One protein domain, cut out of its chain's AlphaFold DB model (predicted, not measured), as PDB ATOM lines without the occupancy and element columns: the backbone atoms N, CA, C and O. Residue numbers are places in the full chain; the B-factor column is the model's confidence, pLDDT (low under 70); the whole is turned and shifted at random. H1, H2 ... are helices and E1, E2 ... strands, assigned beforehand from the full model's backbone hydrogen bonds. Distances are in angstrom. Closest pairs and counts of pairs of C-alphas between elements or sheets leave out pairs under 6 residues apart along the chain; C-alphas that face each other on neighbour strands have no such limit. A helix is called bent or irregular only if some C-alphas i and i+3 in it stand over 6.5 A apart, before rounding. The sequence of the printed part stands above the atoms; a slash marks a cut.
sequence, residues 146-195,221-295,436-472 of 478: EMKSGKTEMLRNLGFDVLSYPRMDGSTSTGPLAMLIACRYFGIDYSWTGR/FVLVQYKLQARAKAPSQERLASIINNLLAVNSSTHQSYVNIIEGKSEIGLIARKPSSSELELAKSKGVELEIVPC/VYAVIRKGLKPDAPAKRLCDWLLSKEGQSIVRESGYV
ATOM      1  N   GLU A 146      30.381   0.604 198.346       88.19
ATOM      2  CA  GLU A 146      31.050  -0.057 199.475       88.19
ATOM      3  C   GLU A 146      32.543   0.305 199.561       88.19
ATOM      4  O   GLU A 146      33.113   0.347 200.650       88.19
ATOM      5  N   MET A 147      33.172   0.662 198.434       84.31
ATOM      6  CA  MET A 147      34.576   1.098 198.353       84.31
ATOM      7  C   MET A 147      34.784   2.583 198.692       84.31
ATOM      8  O   MET A 147      35.860   3.138 198.451       84.31
ATOM      9  N   LYS A 148      33.758   3.243 199.235       79.44
ATOM     10  CA  LYS A 148      33.736   4.680 199.499       79.44
ATOM     11  C   LYS A 148      34.927   5.116 200.352       79.44
ATOM     12  O   LYS A 148      35.121   4.627 201.465       79.44
ATOM     13  N   SER A 149      35.695   6.094 199.870       76.38
ATOM     14  CA  SER A 149      36.791   6.656 200.646       76.38
ATOM     15  C   SER A 149      36.259   7.315 201.918       76.38
ATOM     16  O   SER A 149      35.163   7.899 201.941       76.38
ATOM     17  N   GLY A 150      37.095   7.282 202.958       76.94
ATOM     18  CA  GLY A 150      36.910   8.068 204.172       76.94
ATOM     19  C   GLY A 150      37.010   9.578 203.922       76.94
ATOM     20  O   GLY A 150      36.886  10.067 202.795       76.94
ATOM     21  N   LYS A 151      37.227  10.341 204.997       79.44
ATOM     22  CA  LYS A 151      37.410  11.796 204.907       79.44
ATOM     23  C   LYS A 151      38.604  12.135 204.009       79.44
ATOM     24  O   LYS A 151      39.654  11.513 204.118       79.44
ATOM     25  N   THR A 152      38.426  13.143 203.161       85.25
ATOM     26  CA  THR A 152      39.435  13.612 202.207       85.25
ATOM     27  C   THR A 152      40.080  14.914 202.694       85.25
ATOM     28  O   THR A 152      39.809  15.999 202.168       85.25
ATOM     29  N   GLU A 153      40.824  14.840 203.798       89.25
ATOM     30  CA  GLU A 153      41.390  16.019 204.467       89.25
ATOM     31  C   GLU A 153      42.568  16.614 203.684       89.25
ATOM     32  O   GLU A 153      42.625  17.835 203.532       89.25
ATOM     33  N   MET A 154      43.453  15.791 203.102       89.81
ATOM     34  CA  MET A 154      44.555  16.284 202.265       89.81
ATOM     35  C   MET A 154      44.023  16.989 201.020       89.81
ATOM     36  O   MET A 154      44.546  18.039 200.650       89.81
ATOM     37  N   LEU A 155      42.963  16.450 200.406       91.31
ATOM     38  CA  LEU A 155      42.309  17.068 199.257       91.31
ATOM     39  C   LEU A 155      41.765  18.452 199.615       91.31
ATOM     40  O   LEU A 155      42.009  19.410 198.891       91.31
ATOM     41  N   ARG A 156      41.067  18.588 200.751       90.38
ATOM     42  CA  ARG A 156      40.527  19.888 201.194       90.38
ATOM     43  C   ARG A 156      41.618  20.882 201.584       90.38
ATOM     44  O   ARG A 156      41.464  22.077 201.340       90.38
ATOM     45  N   ASN A 157      42.739  20.397 202.109       93.81
ATOM     46  CA  ASN A 157      43.901  21.222 202.441       93.81
ATOM     47  C   ASN A 157      44.630  21.765 201.198       93.81
ATOM     48  O   ASN A 157      45.545  22.581 201.331       93.81
ATOM     49  N   LEU A 158      44.211  21.386 199.980       94.19
ATOM     50  CA  LEU A 158      44.684  22.054 198.772       94.19
ATOM     51  C   LEU A 158      44.212  23.523 198.689       94.19
ATOM     52  O   LEU A 158      44.886  24.340 198.068       94.19
ATOM     53  N   GLY A 159      43.136  23.921 199.375       93.00
ATOM     54  CA  GLY A 159      42.820  25.342 199.596       93.00
ATOM     55  C   GLY A 159      42.411  26.142 198.349       93.00
ATOM     56  O   GLY A 159      42.542  27.360 198.332       93.00
ATOM     57  N   PHE A 160      41.930  25.471 197.307       94.62
ATOM     58  CA  PHE A 160      41.230  26.077 196.175       94.62
ATOM     59  C   PHE A 160      39.824  26.567 196.563       94.62
ATOM     60  O   PHE A 160      39.095  25.932 197.329       94.62
ATOM     61  N   ASP A 161      39.395  27.654 195.948       93.00
ATOM     62  CA  ASP A 161      37.987  28.014 195.814       93.00
ATOM     63  C   ASP A 161      37.456  27.589 194.433       93.00
ATOM     64  O   ASP A 161      38.149  26.960 193.635       93.00
ATOM     65  N   VAL A 162      36.204  27.930 194.128       92.31
ATOM     66  CA  VAL A 162      35.572  27.594 192.840       92.31
ATOM     67  C   VAL A 162      36.288  28.232 191.640       92.31
ATOM     68  O   VAL A 162      36.207  27.691 190.541       92.31
ATOM     69  N   LEU A 163      36.972  29.364 191.827       92.81
ATOM     70  CA  LEU A 163      37.641  30.104 190.750       92.81
ATOM     71  C   LEU A 163      39.081  29.632 190.515       92.81
ATOM     72  O   LEU A 163      39.607  29.798 189.420       92.81
ATOM     73  N   SER A 164      39.714  29.067 191.540       94.50
ATOM     74  CA  SER A 164      41.095  28.573 191.514       94.50
ATOM     75  C   SER A 164      41.197  27.053 191.387       94.50
ATOM     76  O   SER A 164      42.289  26.538 191.143       94.50
ATOM     77  N   TYR A 165      40.084  26.328 191.527       97.19
ATOM     78  CA  TYR A 165      40.035  24.894 191.273       97.19
ATOM     79  C   TYR A 165      40.400  24.605 189.806       97.19
ATOM     80  O   TYR A 165      39.773  25.174 188.909       97.19
ATOM     81  N   PRO A 166      41.387  23.730 189.532       96.88
ATOM     82  CA  PRO A 166      41.823  23.469 188.165       96.88
ATOM     83  C   PRO A 166      40.710  22.764 187.391       96.88
ATOM     84  O   PRO A 166      40.204  21.723 187.819       96.88
ATOM     85  N   ARG A 167      40.331  23.302 186.232       97.12
ATOM     86  CA  ARG A 167      39.351  22.662 185.361       97.12
ATOM     87  C   ARG A 167      39.928  21.352 184.842       97.12
ATOM     88  O   ARG A 167      40.946  21.331 184.145       97.12
ATOM     89  N   MET A 168      39.226  20.271 185.163       97.81
ATOM     90  CA  MET A 168      39.535  18.922 184.722       97.81
ATOM     91  C   MET A 168      38.785  18.608 183.430       97.81
ATOM     92  O   MET A 168      37.568  18.785 183.345       97.81
ATOM     93  N   ASP A 169      39.515  18.092 182.450       97.44
ATOM     94  CA  ASP A 169      38.962  17.435 181.266       97.44
ATOM     95  C   ASP A 169      39.482  15.992 181.193       97.44
ATOM     96  O   ASP A 169      40.362  15.593 181.957       97.44
ATOM     97  N   GLY A 170      38.965  15.176 180.283       96.00
ATOM     98  CA  GLY A 170      39.463  13.822 180.141       96.00
ATOM     99  C   GLY A 170      38.833  12.978 179.051       96.00
ATOM    100  O   GLY A 170      37.979  13.390 178.259       96.00
ATOM    101  N   SER A 171      39.273  11.723 179.046       95.56
ATOM    102  CA  SER A 171      38.631  10.659 178.278       95.56
ATOM    103  C   SER A 171      37.198  10.424 178.765       95.56
ATOM    104  O   SER A 171      36.847  10.704 179.907       95.56
ATOM    105  N   THR A 172      36.340   9.858 177.914       90.81
ATOM    106  CA  THR A 172      34.960   9.556 178.321       90.81
ATOM    107  C   THR A 172      34.915   8.653 179.557       90.81
ATOM    108  O   THR A 172      34.103   8.907 180.442       90.81
ATOM    109  N   SER A 173      35.814   7.663 179.637       93.88
ATOM    110  CA  SER A 173      35.919   6.727 180.760       93.88
ATOM    111  C   SER A 173      36.447   7.354 182.052       93.88
ATOM    112  O   SER A 173      36.191   6.825 183.126       93.88
ATOM    113  N   THR A 174      37.178   8.468 182.003       96.50
ATOM    114  CA  THR A 174      37.784   9.090 183.199       96.50
ATOM    115  C   THR A 174      36.893  10.157 183.833       96.50
ATOM    116  O   THR A 174      37.182  10.632 184.932       96.50
ATOM    117  N   GLY A 175      35.776  10.501 183.181       95.06
ATOM    118  CA  GLY A 175      34.795  11.468 183.675       95.06
ATOM    119  C   GLY A 175      34.312  11.196 185.107       95.06
ATOM    120  O   GLY A 175      34.289  12.136 185.900       95.06
ATOM    121  N   PRO A 176      33.972   9.948 185.490       95.75
ATOM    122  CA  PRO A 176      33.595   9.642 186.869       95.75
ATOM    123  C   PRO A 176      34.687   9.935 187.902       95.75
ATOM    124  O   PRO A 176      34.368  10.464 188.962       95.75
ATOM    125  N   LEU A 177      35.964   9.670 187.595       97.25
ATOM    126  CA  LEU A 177      37.076   9.995 188.493       97.25
ATOM    127  C   LEU A 177      37.197  11.515 188.684       97.25
ATOM    128  O   LEU A 177      37.236  11.980 189.820       97.25
ATOM    129  N   ALA A 178      37.165  12.293 187.596       97.38
ATOM    130  CA  ALA A 178      37.162  13.758 187.671       97.38
ATOM    131  C   ALA A 178      35.974  14.275 188.504       97.38
ATOM    132  O   ALA A 178      36.136  15.069 189.431       97.38
ATOM    133  N   MET A 179      34.768  13.775 188.224       96.69
ATOM    134  CA  MET A 179      33.560  14.153 188.954       96.69
ATOM    135  C   MET A 179      33.683  13.853 190.448       96.69
ATOM    136  O   MET A 179      33.347  14.697 191.280       96.69
ATOM    137  N   LEU A 180      34.188  12.667 190.787       95.81
ATOM    138  CA  LEU A 180      34.353  12.229 192.163       95.81
ATOM    139  C   LEU A 180      35.336  13.126 192.920       95.81
ATOM    140  O   LEU A 180      35.015  13.573 194.018       95.81
ATOM    141  N   ILE A 181      36.484  13.457 192.323       96.88
ATOM    142  CA  ILE A 181      37.477  14.360 192.925       96.88
ATOM    143  C   ILE A 181      36.846  15.724 193.226       96.88
ATOM    144  O   ILE A 181      36.967  16.218 194.347       96.88
ATOM    145  N   ALA A 182      36.130  16.320 192.268       96.81
ATOM    146  CA  ALA A 182      35.476  17.613 192.469       96.81
ATOM    147  C   ALA A 182      34.388  17.544 193.557       96.81
ATOM    148  O   ALA A 182      34.345  18.388 194.453       96.81
ATOM    149  N   CYS A 183      33.544  16.511 193.535       95.06
ATOM    150  CA  CYS A 183      32.505  16.304 194.546       95.06
ATOM    151  C   CYS A 183      33.104  16.165 195.953       95.06
ATOM    152  O   CYS A 183      32.658  16.821 196.895       95.06
ATOM    153  N   ARG A 184      34.172  15.373 196.091       93.75
ATOM    154  CA  ARG A 184      34.891  15.173 197.354       93.75
ATOM    155  C   ARG A 184      35.553  16.448 197.857       93.75
ATOM    156  O   ARG A 184      35.422  16.763 199.041       93.75
ATOM    157  N   TYR A 185      36.177  17.200 196.953       95.31
ATOM    158  CA  TYR A 185      36.805  18.482 197.250       95.31
ATOM    159  C   TYR A 185      35.793  19.484 197.827       95.31
ATOM    160  O   TYR A 185      35.986  20.018 198.919       95.31
ATOM    161  N   PHE A 186      34.667  19.680 197.136       93.88
ATOM    162  CA  PHE A 186      33.641  20.651 197.525       93.88
ATOM    163  C   PHE A 186      32.639  20.134 198.568       93.88
ATOM    164  O   PHE A 186      31.780  20.888 199.022       93.88
ATOM    165  N   GLY A 187      32.726  18.861 198.969       91.88
ATOM    166  CA  GLY A 187      31.760  18.246 199.882       91.88
ATOM    167  C   GLY A 187      30.343  18.178 199.305       91.88
ATOM    168  O   GLY A 187      29.375  18.309 200.053       91.88
ATOM    169  N   ILE A 188      30.234  18.008 197.988       93.00
ATOM    170  CA  ILE A 188      28.979  17.809 197.266       93.00
ATOM    171  C   ILE A 188      28.782  16.310 197.049       93.00
ATOM    172  O   ILE A 188      29.739  15.584 196.780       93.00
ATOM    173  N   ASP A 189      27.551  15.825 197.195       92.75
ATOM    174  CA  ASP A 189      27.244  14.431 196.892       92.75
ATOM    175  C   ASP A 189      27.243  14.179 195.387       92.75
ATOM    176  O   ASP A 189      27.238  15.094 194.567       92.75
ATOM    177  N   TYR A 190      27.230  12.910 195.013       93.50
ATOM    178  CA  TYR A 190      27.171  12.496 193.626       93.50
ATOM    179  C   TYR A 190      26.199  11.333 193.468       93.50
ATOM    180  O   TYR A 190      25.885  10.625 194.424       93.50
ATOM    181  N   SER A 191      25.726  11.123 192.245       92.19
ATOM    182  CA  SER A 191      24.987   9.919 191.884       92.19
ATOM    183  C   SER A 191      25.373   9.468 190.486       92.19
ATOM    184  O   SER A 191      25.651  10.290 189.607       92.19
ATOM    185  N   TRP A 192      25.319   8.163 190.260       91.88
ATOM    186  CA  TRP A 192      25.275   7.622 188.912       91.88
ATOM    187  C   TRP A 192      23.930   7.972 188.273       91.88
ATOM    188  O   TRP A 192      22.887   7.907 188.923       91.88
ATOM    189  N   THR A 193      23.950   8.418 187.021       84.94
ATOM    190  CA  THR A 193      22.749   8.777 186.263       84.94
ATOM    191  C   THR A 193      22.791   8.131 184.891       84.94
ATOM    192  O   THR A 193      23.796   8.219 184.176       84.94
ATOM    193  N   GLY A 194      21.697   7.467 184.522       78.88
ATOM    194  CA  GLY A 194      21.536   6.908 183.188       78.88
ATOM    195  C   GLY A 194      21.347   8.031 182.165       78.88
ATOM    196  O   GLY A 194      20.518   8.920 182.347       78.88
ATOM    197  N   ARG A 195      22.075   7.995 181.047       65.94
ATOM    198  CA  ARG A 195      21.924   8.937 179.920       65.94
ATOM    199  C   ARG A 195      20.589   8.799 179.175       65.94
ATOM    200  O   ARG A 195      20.293   9.640 178.334       65.94
ATOM    201  N   PHE A 221      18.323  -0.051 169.576       56.28
ATOM    202  CA  PHE A 221      18.781  -0.542 170.878       56.28
ATOM    203  C   PHE A 221      19.309   0.599 171.748       56.28
ATOM    204  O   PHE A 221      20.287   1.276 171.422       56.28
ATOM    205  N   VAL A 222      18.697   0.772 172.915       59.69
ATOM    206  CA  VAL A 222      19.058   1.811 173.878       59.69
ATOM    207  C   VAL A 222      20.034   1.218 174.886       59.69
ATOM    208  O   VAL A 222      19.668   0.623 175.898       59.69
ATOM    209  N   LEU A 223      21.316   1.397 174.590       68.75
ATOM    210  CA  LEU A 223      22.410   1.091 175.504       68.75
ATOM    211  C   LEU A 223      22.289   1.902 176.784       68.75
ATOM    212  O   LEU A 223      22.334   3.132 176.717       68.75
ATOM    213  N   VAL A 224      22.219   1.247 177.944       74.88
ATOM    214  CA  VAL A 224      22.144   1.951 179.229       74.88
ATOM    215  C   VAL A 224      23.517   2.503 179.596       74.88
ATOM    216  O   VAL A 224      24.340   1.832 180.209       74.88
ATOM    217  N   GLN A 225      23.789   3.730 179.162       83.69
ATOM    218  CA  GLN A 225      25.024   4.437 179.485       83.69
ATOM    219  C   GLN A 225      24.853   5.217 180.779       83.69
ATOM    220  O   GLN A 225      23.840   5.890 180.960       83.69
ATOM    221  N   TYR A 226      25.866   5.197 181.632       89.69
ATOM    222  CA  TYR A 226      25.879   5.920 182.892       89.69
ATOM    223  C   TYR A 226      27.005   6.941 182.938       89.69
ATOM    224  O   TYR A 226      28.065   6.789 182.330       89.69
ATOM    225  N   LYS A 227      26.756   8.009 183.688       90.50
ATOM    226  CA  LYS A 227      27.767   8.981 184.094       90.50
ATOM    227  C   LYS A 227      27.613   9.280 185.576       90.50
ATOM    228  O   LYS A 227      26.512   9.196 186.113       90.50
ATOM    229  N   LEU A 228      28.703   9.671 186.216       92.50
ATOM    230  CA  LEU A 228      28.649  10.244 187.552       92.50
ATOM    231  C   LEU A 228      28.319  11.733 187.438       92.50
ATOM    232  O   LEU A 228      28.848  12.416 186.558       92.50
ATOM    233  N   GLN A 229      27.453  12.241 188.310       93.12
ATOM    234  CA  GLN A 229      27.126  13.665 188.372       93.12
ATOM    235  C   GLN A 229      27.092  14.157 189.808       93.12
ATOM    236  O   GLN A 229      26.587  13.459 190.687       93.12
ATOM    237  N   ALA A 230      27.539  15.393 190.016       94.69
ATOM    238  CA  ALA A 230      27.337  16.103 191.267       94.69
ATOM    239  C   ALA A 230      25.833  16.306 191.515       94.69
ATOM    240  O   ALA A 230      25.094  16.732 190.618       94.69
ATOM    241  N   ARG A 231      25.386  16.015 192.735       94.00
ATOM    242  CA  ARG A 231      24.003  16.129 193.199       94.00
ATOM    243  C   ARG A 231      23.949  17.000 194.447       94.00
ATOM    244  O   ARG A 231      24.562  16.702 195.466       94.00
ATOM    245  N   ALA A 232      23.181  18.077 194.358       90.25
ATOM    246  CA  ALA A 232      22.877  18.919 195.502       90.25
ATOM    247  C   ALA A 232      21.905  18.198 196.449       90.25
ATOM    248  O   ALA A 232      20.900  17.656 195.994       90.25
ATOM    249  N   LYS A 233      22.182  18.224 197.759       89.44
ATOM    250  CA  LYS A 233      21.228  17.779 198.793       89.44
ATOM    251  C   LYS A 233      20.319  18.899 199.293       89.44
ATOM    252  O   LYS A 233      19.295  18.626 199.909       89.44
ATOM    253  N   ALA A 234      20.701  20.150 199.051       89.94
ATOM    254  CA  ALA A 234      19.954  21.334 199.452       89.94
ATOM    255  C   ALA A 234      19.981  22.394 198.336       89.94
ATOM    256  O   ALA A 234      20.971  22.452 197.600       89.94
ATOM    257  N   PRO A 235      18.976  23.288 198.254       90.25
ATOM    258  CA  PRO A 235      18.933  24.355 197.246       90.25
ATOM    259  C   PRO A 235      20.195  25.229 197.206       90.25
ATOM    260  O   PRO A 235      20.643  25.655 196.144       90.25
ATOM    261  N   SER A 236      20.841  25.444 198.359       88.62
ATOM    262  CA  SER A 236      22.097  26.201 198.460       88.62
ATOM    263  C   SER A 236      23.267  25.570 197.693       88.62
ATOM    264  O   SER A 236      24.206  26.273 197.323       88.62
ATOM    265  N   GLN A 237      23.216  24.263 197.425       92.94
ATOM    266  CA  GLN A 237      24.254  23.515 196.717       92.94
ATOM    267  C   GLN A 237      23.989  23.379 195.212       92.94
ATOM    268  O   GLN A 237      24.897  22.991 194.480       92.94
ATOM    269  N   GLU A 238      22.787  23.702 194.719       92.69
ATOM    270  CA  GLU A 238      22.405  23.490 193.312       92.69
ATOM    271  C   GLU A 238      23.330  24.219 192.341       92.69
ATOM    272  O   GLU A 238      23.794  23.644 191.353       92.69
ATOM    273  N   ARG A 239      23.664  25.476 192.656       94.31
ATOM    274  CA  ARG A 239      24.587  26.270 191.840       94.31
ATOM    275  C   ARG A 239      25.972  25.628 191.784       94.31
ATOM    276  O   ARG A 239      26.546  25.539 190.705       94.31
ATOM    277  N   LEU A 240      26.493  25.158 192.918       95.19
ATOM    278  CA  LEU A 240      27.813  24.531 192.974       95.19
ATOM    279  C   LEU A 240      27.828  23.179 192.251       95.19
ATOM    280  O   LEU A 240      28.730  22.930 191.459       95.19
ATOM    281  N   ALA A 241      26.803  22.344 192.436       95.56
ATOM    282  CA  ALA A 241      26.657  21.096 191.692       95.56
ATOM    283  C   ALA A 241      26.591  21.346 190.174       95.56
ATOM    284  O   ALA A 241      27.216  20.626 189.397       95.56
ATOM    285  N   SER A 242      25.887  22.396 189.739       94.94
ATOM    286  CA  SER A 242      25.855  22.807 188.331       94.94
ATOM    287  C   SER A 242      27.228  23.264 187.825       94.94
ATOM    288  O   SER A 242      27.643  22.860 186.740       94.94
ATOM    289  N   ILE A 243      27.971  24.045 188.615       95.75
ATOM    290  CA  ILE A 243      29.338  24.468 188.275       95.75
ATOM    291  C   ILE A 243      30.268  23.254 188.146       95.75
ATOM    292  O   ILE A 243      31.000  23.150 187.164       95.75
ATOM    293  N   ILE A 244      30.202  22.300 189.078       96.00
ATOM    294  CA  ILE A 244      30.997  21.069 189.008       96.00
ATOM    295  C   ILE A 244      30.679  20.298 187.721       96.00
ATOM    296  O   ILE A 244      31.590  19.980 186.959       96.00
ATOM    297  N   ASN A 245      29.391  20.060 187.451       93.62
ATOM    298  CA  ASN A 245      28.929  19.265 186.312       93.62
ATOM    299  C   ASN A 245      29.249  19.873 184.939       93.62
ATOM    300  O   ASN A 245      29.389  19.128 183.973       93.62
ATOM    301  N   ASN A 246      29.298  21.204 184.834       92.75
ATOM    302  CA  ASN A 246      29.371  21.888 183.540       92.75
ATOM    303  C   ASN A 246      30.703  22.605 183.290       92.75
ATOM    304  O   ASN A 246      31.020  22.883 182.134       92.75
ATOM    305  N   LEU A 247      31.461  22.934 184.341       92.62
ATOM    306  CA  LEU A 247      32.659  23.770 184.235       92.62
ATOM    307  C   LEU A 247      33.910  23.110 184.812       92.62
ATOM    308  O   LEU A 247      34.953  23.197 184.174       92.62
ATOM    309  N   LEU A 248      33.831  22.468 185.985       94.06
ATOM    310  CA  LEU A 248      35.033  21.990 186.689       94.06
ATOM    311  C   LEU A 248      35.436  20.558 186.335       94.06
ATOM    312  O   LEU A 248      36.628  20.270 186.293       94.06
ATOM    313  N   ALA A 249      34.472  19.668 186.094       93.25
ATOM    314  CA  ALA A 249      34.716  18.274 185.730       93.25
ATOM    315  C   ALA A 249      33.983  17.950 184.423       93.25
ATOM    316  O   ALA A 249      32.828  17.520 184.427       93.25
ATOM    317  N   VAL A 250      34.659  18.188 183.298       89.56
ATOM    318  CA  VAL A 250      34.120  17.957 181.950       89.56
ATOM    319  C   VAL A 250      34.778  16.741 181.291       89.56
ATOM    320  O   VAL A 250      35.825  16.271 181.727       89.56
ATOM    321  N   ASN A 251      34.151  16.196 180.247       88.31
ATOM    322  CA  ASN A 251      34.704  15.080 179.478       88.31
ATOM    323  C   ASN A 251      34.505  15.279 177.970       88.31
ATOM    324  O   ASN A 251      33.537  14.813 177.367       88.31
ATOM    325  N   SER A 252      35.456  15.954 177.332       88.62
ATOM    326  CA  SER A 252      35.368  16.337 175.920       88.62
ATOM    327  C   SER A 252      35.748  15.220 174.940       88.62
ATOM    328  O   SER A 252      35.693  15.445 173.733       88.62
ATOM    329  N   SER A 253      36.087  14.019 175.430       89.31
ATOM    330  CA  SER A 253      36.797  12.916 174.747       89.31
ATOM    331  C   SER A 253      38.320  13.020 174.841       89.31
ATOM    332  O   SER A 253      38.879  14.087 175.075       89.31
ATOM    333  N   THR A 254      39.001  11.890 174.635       93.19
ATOM    334  CA  THR A 254      40.459  11.764 174.766       93.19
ATOM    335  C   THR A 254      41.210  12.775 173.902       93.19
ATOM    336  O   THR A 254      42.072  13.487 174.408       93.19
ATOM    337  N   HIS A 255      40.848  12.878 172.620       94.31
ATOM    338  CA  HIS A 255      41.518  13.785 171.695       94.31
ATOM    339  C   HIS A 255      41.279  15.252 172.045       94.31
ATOM    340  O   HIS A 255      42.219  16.030 172.201       94.31
ATOM    341  N   GLN A 256      40.013  15.621 172.237       95.94
ATOM    342  CA  GLN A 256      39.661  17.000 172.551       95.94
ATOM    343  C   GLN A 256      40.219  17.443 173.910       95.94
ATOM    344  O   GLN A 256      40.560  18.611 174.063       95.94
ATOM    345  N   SER A 257      40.359  16.534 174.880       97.12
ATOM    346  CA  SER A 257      40.996  16.829 176.167       97.12
ATOM    347  C   SER A 257      42.466  17.227 175.990       97.12
ATOM    348  O   SER A 257      42.878  18.251 176.533       97.12
ATOM    349  N   TYR A 258      43.237  16.519 175.152       98.00
ATOM    350  CA  TYR A 258      44.599  16.946 174.802       98.00
ATOM    351  C   TYR A 258      44.620  18.323 174.143       98.00
ATOM    352  O   TYR A 258      45.396  19.182 174.560       98.00
ATOM    353  N   VAL A 259      43.745  18.556 173.159       97.88
ATOM    354  CA  VAL A 259      43.610  19.867 172.504       97.88
ATOM    355  C   VAL A 259      43.319  20.954 173.542       97.88
ATOM    356  O   VAL A 259      43.993  21.979 173.561       97.88
ATOM    357  N   ASN A 260      42.382  20.719 174.460       98.12
ATOM    358  CA  ASN A 260      41.998  21.684 175.486       98.12
ATOM    359  C   ASN A 260      43.147  22.003 176.451       98.12
ATOM    360  O   ASN A 260      43.325  23.169 176.800       98.12
ATOM    361  N   ILE A 261      43.969  21.025 176.832       98.19
ATOM    362  CA  ILE A 261      45.157  21.259 177.672       98.19
ATOM    363  C   ILE A 261      46.211  22.057 176.893       98.19
ATOM    364  O   ILE A 261      46.712  23.075 177.378       98.19
ATOM    365  N   ILE A 262      46.503  21.658 175.649       98.31
ATOM    366  CA  ILE A 262      47.479  22.322 174.766       98.31
ATOM    367  C   ILE A 262      47.054  23.755 174.409       98.31
ATOM    368  O   ILE A 262      47.900  24.630 174.242       98.31
ATOM    369  N   GLU A 263      45.753  24.035 174.352       97.50
ATOM    370  CA  GLU A 263      45.199  25.372 174.102       97.50
ATOM    371  C   GLU A 263      44.923  26.170 175.380       97.50
ATOM    372  O   GLU A 263      44.777  27.385 175.312       97.50
ATOM    373  N   GLY A 264      44.926  25.520 176.547       96.06
ATOM    374  CA  GLY A 264      44.831  26.194 177.849       96.06
ATOM    375  C   GLY A 264      43.388  26.468 178.242       96.06
ATOM    376  O   GLY A 264      43.104  27.377 179.009       96.06
ATOM    377  N   LYS A 265      42.469  25.685 177.675       96.31
ATOM    378  CA  LYS A 265      41.044  25.651 178.006       96.31
ATOM    379  C   LYS A 265      40.763  24.748 179.211       96.31
ATOM    380  O   LYS A 265      39.643  24.750 179.719       96.31
ATOM    381  N   SER A 266      41.723  23.925 179.618       96.94
ATOM    382  CA  SER A 266      41.666  23.079 180.812       96.94
ATOM    383  C   SER A 266      43.068  22.959 181.395       96.94
ATOM    384  O   SER A 266      44.041  22.878 180.642       96.94
ATOM    385  N   GLU A 267      43.181  22.966 182.720       97.62
ATOM    386  CA  GLU A 267      44.484  22.991 183.389       97.62
ATOM    387  C   GLU A 267      45.028  21.586 183.683       97.62
ATOM    388  O   GLU A 267      46.242  21.422 183.804       97.62
ATOM    389  N   ILE A 268      44.155  20.575 183.764       98.38
ATOM    390  CA  ILE A 268      44.527  19.171 183.979       98.38
ATOM    391  C   ILE A 268      43.630  18.225 183.165       98.38
ATOM    392  O   ILE A 268      42.425  18.433 183.023       98.38
ATOM    393  N   GLY A 269      44.233  17.167 182.630       98.12
ATOM    394  CA  GLY A 269      43.561  16.070 181.945       98.12
ATOM    395  C   GLY A 269      43.659  14.769 182.721       98.12
ATOM    396  O   GLY A 269      44.759  14.390 183.102       98.12
ATOM    397  N   LEU A 270      42.558  14.039 182.881       98.25
ATOM    398  CA  LEU A 270      42.589  12.619 183.244       98.25
ATOM    399  C   LEU A 270      42.375  11.798 181.975       98.25
ATOM    400  O   LEU A 270      41.276  11.780 181.420       98.25
ATOM    401  N   ILE A 271      43.414  11.153 181.453       97.50
ATOM    402  CA  ILE A 271      43.407  10.629 180.081       97.50
ATOM    403  C   ILE A 271      43.816   9.157 180.051       97.50
ATOM    404  O   ILE A 271      44.852   8.782 180.583       97.50
ATOM    405  N   ALA A 272      43.014   8.313 179.396       94.81
ATOM    406  CA  ALA A 272      43.167   6.853 179.395       94.81
ATOM    407  C   ALA A 272      44.250   6.313 178.433       94.81
ATOM    408  O   ALA A 272      44.235   5.140 178.077       94.81
ATOM    409  N   ARG A 273      45.148   7.175 177.944       95.06
ATOM    410  CA  ARG A 273      46.299   6.821 177.099       95.06
ATOM    411  C   ARG A 273      47.323   7.951 177.100       95.06
ATOM    412  O   ARG A 273      47.022   9.046 177.564       95.06
ATOM    413  N   LYS A 274      48.498   7.694 176.521       95.50
ATOM    414  CA  LYS A 274      49.470   8.732 176.146       95.50
ATOM    415  C   LYS A 274      48.975   9.539 174.928       95.50
ATOM    416  O   LYS A 274      48.067   9.080 174.225       95.50
ATOM    417  N   PRO A 275      49.549  10.729 174.661       94.44
ATOM    418  CA  PRO A 275      49.192  11.506 173.484       94.44
ATOM    419  C   PRO A 275      49.621  10.777 172.208       94.44
ATOM    420  O   PRO A 275      50.711  10.213 172.141       94.44
ATOM    421  N   SER A 276      48.760  10.819 171.199       92.06
ATOM    422  CA  SER A 276      49.042  10.362 169.837       92.06
ATOM    423  C   SER A 276      50.057  11.284 169.157       92.06
ATOM    424  O   SER A 276      50.240  12.435 169.565       92.06
ATOM    425  N   SER A 277      50.652  10.834 168.049       90.56
ATOM    426  CA  SER A 277      51.566  11.661 167.246       90.56
ATOM    427  C   SER A 277      50.945  13.005 166.841       90.56
ATOM    428  O   SER A 277      51.601  14.033 166.960       90.56
ATOM    429  N   SER A 278      49.660  13.021 166.465       92.06
ATOM    430  CA  SER A 278      48.962  14.256 166.068       92.06
ATOM    431  C   SER A 278      48.808  15.266 167.214       92.06
ATOM    432  O   SER A 278      48.872  16.475 167.005       92.06
ATOM    433  N   GLU A 279      48.647  14.782 168.447       96.19
ATOM    434  CA  GLU A 279      48.540  15.634 169.637       96.19
ATOM    435  C   GLU A 279      49.918  16.144 170.075       96.19
ATOM    436  O   GLU A 279      50.041  17.294 170.492       96.19
ATOM    437  N   LEU A 280      50.968  15.326 169.930       95.94
ATOM    438  CA  LEU A 280      52.355  15.747 170.161       95.94
ATOM    439  C   LEU A 280      52.800  16.812 169.149       95.94
ATOM    440  O   LEU A 280      53.440  17.795 169.525       95.94
ATOM    441  N   GLU A 281      52.439  16.651 167.875       96.94
ATOM    442  CA  GLU A 281      52.682  17.646 166.827       96.94
ATOM    443  C   GLU A 281      51.960  18.962 167.124       96.94
ATOM    444  O   GLU A 281      52.569  20.032 167.035       96.94
ATOM    445  N   LEU A 282      50.695  18.894 167.555       97.75
ATOM    446  CA  LEU A 282      49.950  20.072 167.990       97.75
ATOM    447  C   LEU A 282      50.646  20.765 169.169       97.75
ATOM    448  O   LEU A 282      50.859  21.977 169.111       97.75
ATOM    449  N   ALA A 283      51.052  20.017 170.200       98.06
ATOM    450  CA  ALA A 283      51.763  20.556 171.358       98.06
ATOM    451  C   ALA A 283      53.054  21.279 170.939       98.06
ATOM    452  O   ALA A 283      53.260  22.444 171.293       98.06
ATOM    453  N   LYS A 284      53.857  20.648 170.070       98.00
ATOM    454  CA  LYS A 284      55.072  21.241 169.494       98.00
ATOM    455  C   LYS A 284      54.776  22.520 168.707       98.00
ATOM    456  O   LYS A 284      55.469  23.515 168.895       98.00
ATOM    457  N   SER A 285      53.733  22.528 167.872       98.19
ATOM    458  CA  SER A 285      53.338  23.711 167.087       98.19
ATOM    459  C   SER A 285      52.909  24.901 167.954       98.19
ATOM    460  O   SER A 285      53.018  26.049 167.531       98.19
ATOM    461  N   LYS A 286      52.439  24.630 169.179       97.94
ATOM    462  CA  LYS A 286      52.032  25.635 170.168       97.94
ATOM    463  C   LYS A 286      53.134  25.977 171.173       97.94
ATOM    464  O   LYS A 286      52.889  26.789 172.059       97.94
ATOM    465  N   GLY A 287      54.321  25.374 171.058       97.75
ATOM    466  CA  GLY A 287      55.409  25.562 172.021       97.75
ATOM    467  C   GLY A 287      55.062  25.062 173.429       97.75
ATOM    468  O   GLY A 287      55.540  25.621 174.412       97.75
ATOM    469  N   VAL A 288      54.196  24.051 173.534       98.06
ATOM    470  CA  VAL A 288      53.755  23.462 174.802       98.06
ATOM    471  C   VAL A 288      54.401  22.093 174.970       98.06
ATOM    472  O   VAL A 288      54.286  21.231 174.103       98.06
ATOM    473  N   GLU A 289      55.033  21.869 176.118       98.00
ATOM    474  CA  GLU A 289      55.395  20.531 176.585       98.00
ATOM    475  C   GLU A 289      54.355  20.036 177.595       98.00
ATOM    476  O   GLU A 289      53.793  20.819 178.366       98.00
ATOM    477  N   LEU A 290      54.106  18.727 177.606       98.31
ATOM    478  CA  LEU A 290      53.179  18.083 178.532       98.31
ATOM    479  C   LEU A 290      53.955  17.292 179.588       98.31
ATOM    480  O   LEU A 290      54.924  16.602 179.274       98.31
ATOM    481  N   GLU A 291      53.503  17.371 180.832       98.12
ATOM    482  CA  GLU A 291      53.883  16.467 181.913       98.12
ATOM    483  C   GLU A 291      52.787  15.400 182.028       98.12
ATOM    484  O   GLU A 291      51.605  15.725 182.131       98.12
ATOM    485  N   ILE A 292      53.176  14.128 181.914       97.81
ATOM    486  CA  ILE A 292      52.266  12.984 181.763       97.81
ATOM    487  C   ILE A 292      52.579  11.990 182.880       97.81
ATOM    488  O   ILE A 292      53.613  11.323 182.843       97.81
ATOM    489  N   VAL A 293      51.692  11.903 183.868       97.50
ATOM    490  CA  VAL A 293      51.925  11.183 185.124       97.50
ATOM    491  C   VAL A 293      50.914  10.042 185.261       97.50
ATOM    492  O   VAL A 293      49.719  10.321 185.340       97.50
ATOM    493  N   PRO A 294      51.333   8.761 185.288       96.88
ATOM    494  CA  PRO A 294      50.416   7.647 185.527       96.88
ATOM    495  C   PRO A 294      49.755   7.780 186.903       96.88
ATOM    496  O   PRO A 294      50.452   7.885 187.908       96.88
ATOM    497  N   CYS A 295      48.424   7.767 186.960       97.06
ATOM    498  CA  CYS A 295      47.663   7.941 188.202       97.06
ATOM    499  C   CYS A 295      46.696   6.788 188.506       97.06
ATOM    500  O   CYS A 295      46.245   6.666 189.644       97.06
ATOM    501  N   VAL A 436      46.183   5.097 183.019       97.50
ATOM    502  CA  VAL A 436      45.466   6.367 182.973       97.50
ATOM    503  C   VAL A 436      46.387   7.428 183.552       97.50
ATOM    504  O   VAL A 436      47.046   7.201 184.567       97.50
ATOM    505  N   TYR A 437      46.431   8.586 182.910       98.19
ATOM    506  CA  TYR A 437      47.395   9.633 183.202       98.19
ATOM    507  C   TYR A 437      46.705  10.904 183.686       98.19
ATOM    508  O   TYR A 437      45.729  11.348 183.081       98.19
ATOM    509  N   ALA A 438      47.275  11.527 184.711       98.31
ATOM    510  CA  ALA A 438      47.127  12.948 184.957       98.31
ATOM    511  C   ALA A 438      48.072  13.697 184.003       98.31
ATOM    512  O   ALA A 438      49.276  13.439 183.964       98.31
ATOM    513  N   VAL A 439      47.520  14.593 183.190       98.56
ATOM    514  CA  VAL A 439      48.252  15.349 182.172       98.56
ATOM    515  C   VAL A 439      48.111  16.832 182.456       98.56
ATOM    516  O   VAL A 439      47.001  17.355 182.501       98.56
ATOM    517  N   ILE A 440      49.234  17.521 182.602       98.56
ATOM    518  CA  ILE A 440      49.293  18.976 182.778       98.56
ATOM    519  C   ILE A 440      50.299  19.568 181.792       98.56
ATOM    520  O   ILE A 440      51.114  18.858 181.198       98.56
ATOM    521  N   ARG A 441      50.268  20.887 181.604       98.31
ATOM    522  CA  ARG A 441      51.374  21.573 180.925       98.31
ATOM    523  C   ARG A 441      52.622  21.495 181.796       98.31
ATOM    524  O   ARG A 441      52.548  21.713 183.001       98.31
ATOM    525  N   LYS A 442      53.768  21.219 181.189       97.50
ATOM    526  CA  LYS A 442      55.049  21.190 181.892       97.50
ATOM    527  C   LYS A 442      55.498  22.608 182.256       97.50
ATOM    528  O   LYS A 442      55.176  23.570 181.561       97.50
ATOM    529  N   GLY A 443      56.263  22.733 183.340       95.88
ATOM    530  CA  GLY A 443      56.817  24.014 183.799       95.88
ATOM    531  C   GLY A 443      55.876  24.834 184.685       95.88
ATOM    532  O   GLY A 443      56.182  25.984 185.000       95.88
ATOM    533  N   LEU A 444      54.747  24.259 185.109       96.69
ATOM    534  CA  LEU A 444      53.927  24.857 186.157       96.69
ATOM    535  C   LEU A 444      54.725  24.962 187.461       96.69
ATOM    536  O   LEU A 444      55.500  24.070 187.812       96.69
ATOM    537  N   LYS A 445      54.521  26.061 188.191       97.00
ATOM    538  CA  LYS A 445      55.099  26.225 189.527       97.00
ATOM    539  C   LYS A 445      54.564  25.129 190.467       97.00
ATOM    540  O   LYS A 445      53.411  24.723 190.299       97.00
ATOM    541  N   PRO A 446      55.335  24.689 191.479       94.94
ATOM    542  CA  PRO A 446      54.878  23.674 192.434       94.94
ATOM    543  C   PRO A 446      53.559  24.014 193.146       94.94
ATOM    544  O   PRO A 446      52.797  23.119 193.494       94.94
ATOM    545  N   ASP A 447      53.271  25.302 193.347       94.56
ATOM    546  CA  ASP A 447      52.056  25.800 193.995       94.56
ATOM    547  C   ASP A 447      50.862  25.984 193.039       94.56
ATOM    548  O   ASP A 447      49.747  26.256 193.493       94.56
ATOM    549  N   ALA A 448      51.058  25.802 191.728       97.06
ATOM    550  CA  ALA A 448      49.988  25.919 190.746       97.06
ATOM    551  C   ALA A 448      48.874  24.886 191.025       97.06
ATOM    552  O   ALA A 448      49.185  23.712 191.254       97.06
ATOM    553  N   PRO A 449      47.579  25.260 190.947       97.25
ATOM    554  CA  PRO A 449      46.478  24.367 191.315       97.25
ATOM    555  C   PRO A 449      46.496  23.006 190.612       97.25
ATOM    556  O   PRO A 449      46.350  21.972 191.262       97.25
ATOM    557  N   ALA A 450      46.760  22.984 189.302       97.56
ATOM    558  CA  ALA A 450      46.850  21.741 188.537       97.56
ATOM    559  C   ALA A 450      48.035  20.858 188.954       97.56
ATOM    560  O   ALA A 450      47.880  19.641 189.013       97.56
ATOM    561  N   LYS A 451      49.192  21.445 189.300       97.94
ATOM    562  CA  LYS A 451      50.354  20.685 189.786       97.94
ATOM    563  C   LYS A 451      50.063  20.060 191.147       97.94
ATOM    564  O   LYS A 451      50.265  18.867 191.326       97.94
ATOM    565  N   ARG A 452      49.492  20.842 192.066       97.69
ATOM    566  CA  ARG A 452      49.098  20.370 193.401       97.69
ATOM    567  C   ARG A 452      48.053  19.257 193.341       97.69
ATOM    568  O   ARG A 452      48.148  18.302 194.105       97.69
ATOM    569  N   LEU A 453      47.074  19.360 192.438       97.88
ATOM    570  CA  LEU A 453      46.076  18.306 192.250       97.88
ATOM    571  C   LEU A 453      46.680  17.049 191.599       97.88
ATOM    572  O   LEU A 453      46.359  15.942 192.023       97.88
ATOM    573  N   CYS A 454      47.569  17.217 190.613       97.50
ATOM    574  CA  CYS A 454      48.320  16.121 189.995       97.50
ATOM    575  C   CYS A 454      49.146  15.348 191.039       97.50
ATOM    576  O   CYS A 454      49.060  14.127 191.112       97.50
ATOM    577  N   ASP A 455      49.865  16.059 191.910       96.56
ATOM    578  CA  ASP A 455      50.668  15.447 192.974       96.56
ATOM    579  C   ASP A 455      49.788  14.765 194.027       96.56
ATOM    580  O   ASP A 455      50.066  13.645 194.457       96.56
ATOM    581  N   TRP A 456      48.675  15.401 194.406       96.75
ATOM    582  CA  TRP A 456      47.719  14.812 195.341       96.75
ATOM    583  C   TRP A 456      47.120  13.498 194.821       96.75
ATOM    584  O   TRP A 456      46.907  12.585 195.621       96.75
ATOM    585  N   LEU A 457      46.893  13.350 193.509       96.31
ATOM    586  CA  LEU A 457      46.382  12.101 192.927       96.31
ATOM    587  C   LEU A 457      47.289  10.897 193.205       96.31
ATOM    588  O   LEU A 457      46.789   9.777 193.314       96.31
ATOM    589  N   LEU A 458      48.596  11.116 193.353       95.62
ATOM    590  CA  LEU A 458      49.562  10.065 193.676       95.62
ATOM    591  C   LEU A 458      49.648   9.745 195.171       95.62
ATOM    592  O   LEU A 458      50.243   8.734 195.534       95.62
ATOM    593  N   SER A 459      49.050  10.567 196.035       95.25
ATOM    594  CA  SER A 459      49.022  10.319 197.476       95.25
ATOM    595  C   SER A 459      48.144   9.113 197.832       95.25
ATOM    596  O   SER A 459      47.274   8.696 197.065       95.25
ATOM    597  N   LYS A 460      48.293   8.591 199.056       93.19
ATOM    598  CA  LYS A 460      47.406   7.538 199.593       93.19
ATOM    599  C   LYS A 460      45.923   7.920 199.529       93.19
ATOM    600  O   LYS A 460      45.086   7.069 199.236       93.19
ATOM    601  N   GLU A 461      45.598   9.187 199.793       94.25
ATOM    602  CA  GLU A 461      44.222   9.686 199.722       94.25
ATOM    603  C   GLU A 461      43.722   9.741 198.272       94.25
ATOM    604  O   GLU A 461      42.631   9.250 197.981       94.25
ATOM    605  N   GLY A 462      44.550  10.244 197.350       95.81
ATOM    606  CA  GLY A 462      44.257  10.252 195.916       95.81
ATOM    607  C   GLY A 462      44.011   8.845 195.369       95.81
ATOM    608  O   GLY A 462      43.002   8.600 194.710       95.81
ATOM    609  N   GLN A 463      44.855   7.879 195.735       95.56
ATOM    610  CA  GLN A 463      44.694   6.481 195.328       95.56
ATOM    611  C   GLN A 463      43.464   5.799 195.951       95.56
ATOM    612  O   GLN A 463      42.876   4.907 195.334       95.56
ATOM    613  N   SER A 464      43.011   6.234 197.132       94.00
ATOM    614  CA  SER A 464      41.722   5.791 197.677       94.00
ATOM    615  C   SER A 464      40.547   6.289 196.834       94.00
ATOM    616  O   SER A 464      39.584   5.546 196.658       94.00
ATOM    617  N   ILE A 465      40.620   7.513 196.303       95.44
ATOM    618  CA  ILE A 465      39.607   8.065 195.391       95.44
ATOM    619  C   ILE A 465      39.648   7.379 194.024       95.44
ATOM    620  O   ILE A 465      38.596   7.088 193.458       95.44
ATOM    621  N   VAL A 466      40.840   7.051 193.518       96.31
ATOM    622  CA  VAL A 466      40.998   6.223 192.312       96.31
ATOM    623  C   VAL A 466      40.257   4.896 192.482       96.31
ATOM    624  O   VAL A 466      39.433   4.560 191.631       96.31
ATOM    625  N   ARG A 467      40.456   4.200 193.609       94.81
ATOM    626  CA  ARG A 467      39.730   2.957 193.913       94.81
ATOM    627  C   ARG A 467      38.219   3.163 194.001       94.81
ATOM    628  O   ARG A 467      37.486   2.422 193.363       94.81
ATOM    629  N   GLU A 468      37.758   4.164 194.752       94.00
ATOM    630  CA  GLU A 468      36.323   4.470 194.883       94.00
ATOM    631  C   GLU A 468      35.668   4.747 193.523       94.00
ATOM    632  O   GLU A 468      34.515   4.388 193.299       94.00
ATOM    633  N   SER A 469      36.401   5.363 192.591       94.75
ATOM    634  CA  SER A 469      35.881   5.604 191.247       94.75
ATOM    635  C   SER A 469      35.681   4.321 190.433       94.75
ATOM    636  O   SER A 469      34.945   4.365 189.452       94.75
ATOM    637  N   GLY A 470      36.321   3.209 190.815       94.75
ATOM    638  CA  GLY A 470      36.337   1.928 190.098       94.75
ATOM    639  C   GLY A 470      37.589   1.685 189.252       94.75
ATOM    640  O   GLY A 470      37.739   0.620 188.659       94.75
ATOM    641  N   TYR A 471      38.508   2.650 189.187       96.75
ATOM    642  CA  TYR A 471      39.816   2.435 188.574       96.75
ATOM    643  C   TYR A 471      40.749   1.663 189.508       96.75
ATOM    644  O   TYR A 471      40.631   1.707 190.734       96.75
ATOM    645  N   VAL A 472      41.731   0.987 188.919       96.38
ATOM    646  CA  VAL A 472      42.745   0.258 189.677       96.38
ATOM    647  C   VAL A 472      43.851   1.234 190.118       96.38
ATOM    648  O   VAL A 472      44.439   1.901 189.268       96.38
TER     649      VAL A 472
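What this domain is: This is residues 146 to 195, 221 to 295 and 436 to 472 of the 478 residues of the protein "PBP_domain domain-containing protein" of Lentisphaeria bacterium (UniProt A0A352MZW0). A twisted sheet of four strands forms the middle layer of three, with H2 and H6 packed on one face and H4 on the other; H5 runs side by side with H4. H2 also packs on a separate ribbon of two strands, E2 and E3, and H3, H7 and H1 pack on H2. The 162 printed residues include seven named helices and six named strands, in the order H1 E1 H2 E2 E3 H3 H4 E4 H5 E5 E6 H6 H7, mixed in class. The large sheet, E1 E4 E6 E5, is mixed, and the ribbon antiparallel. The whole is compact, radius of gyration of the C-alphas 15.4 A, spanning 46 by 46 by 30 A.

How they stand to each other: E1 (168 to 170) is parallel to E4 (268 to 271), with N 169 and O 268 within hydrogen-bond range at 3.0 A. E6 (436 to 441) is antiparallel to E4, N 269 to O 439 2.8 A, and to E5 (290 to 295), N 291 to O 440 2.8 A. H2 (172 to 186) is on the sheet at a height of 9.5 A, its closest C-alphas to E1 being Ala 178 and Met 168, 6.4 A. H6 (449 to 457) is on the same face, height 8.9 A; H4 (254 to 263) is on the opposite face, height 7.8 A. H5 (277 to 285) touches H4 at a shallow tilt of 7 degrees, the closest C-alphas those of Ala 283 and Ile 262, 5.8 A. E4, H5 and E5 form a split strand-helix-strand unit, two strands running the same way with E6 between them, its crossover right-handed. E2 (189 to 194) is antiparallel to E3 (224 to 231), N 193 to O 227 2.8 A. H3 (235 to 248) touches H2 with residues 244 to 248 alone, Ile 244 to Ala 182, C-alphas 6.6 A. H7 (460 to 469) touches H2 at a steep tilt of 54 degrees, Ser 469 to Leu 177, C-alphas 5.3 A. H1 (153 to 156) touches H2, Arg 156 to Tyr 185, C-alphas 5.6 A. Every O i to N i+4 pair is within hydrogen-bond range in H4, H5, H6 and H7, against 9 of 11 in H2 and 8 of 10 in H3; H1 is too short for one.

Where its parts are: H1 begins at C-alpha 153 (41.390, 16.019, 204.467), and H7 ends at C-alpha 469 (35.881, 5.604, 191.247). H2 is 22.2 A long, E3 20.0 A and H3 19.4 A. H2 and H3 are irregular: C-alphas 173 and 176 are 7.2 A apart, 236 and 239 7.1 A.

The domain as a whole: Residues 196 to 220 and 296 to 435 are not printed, leaving gaps of 13.5 A and 5.9 A between C-alphas. The link H1 to E1 is long. Residues 195 and 221 to 223 have pLDDT under 70.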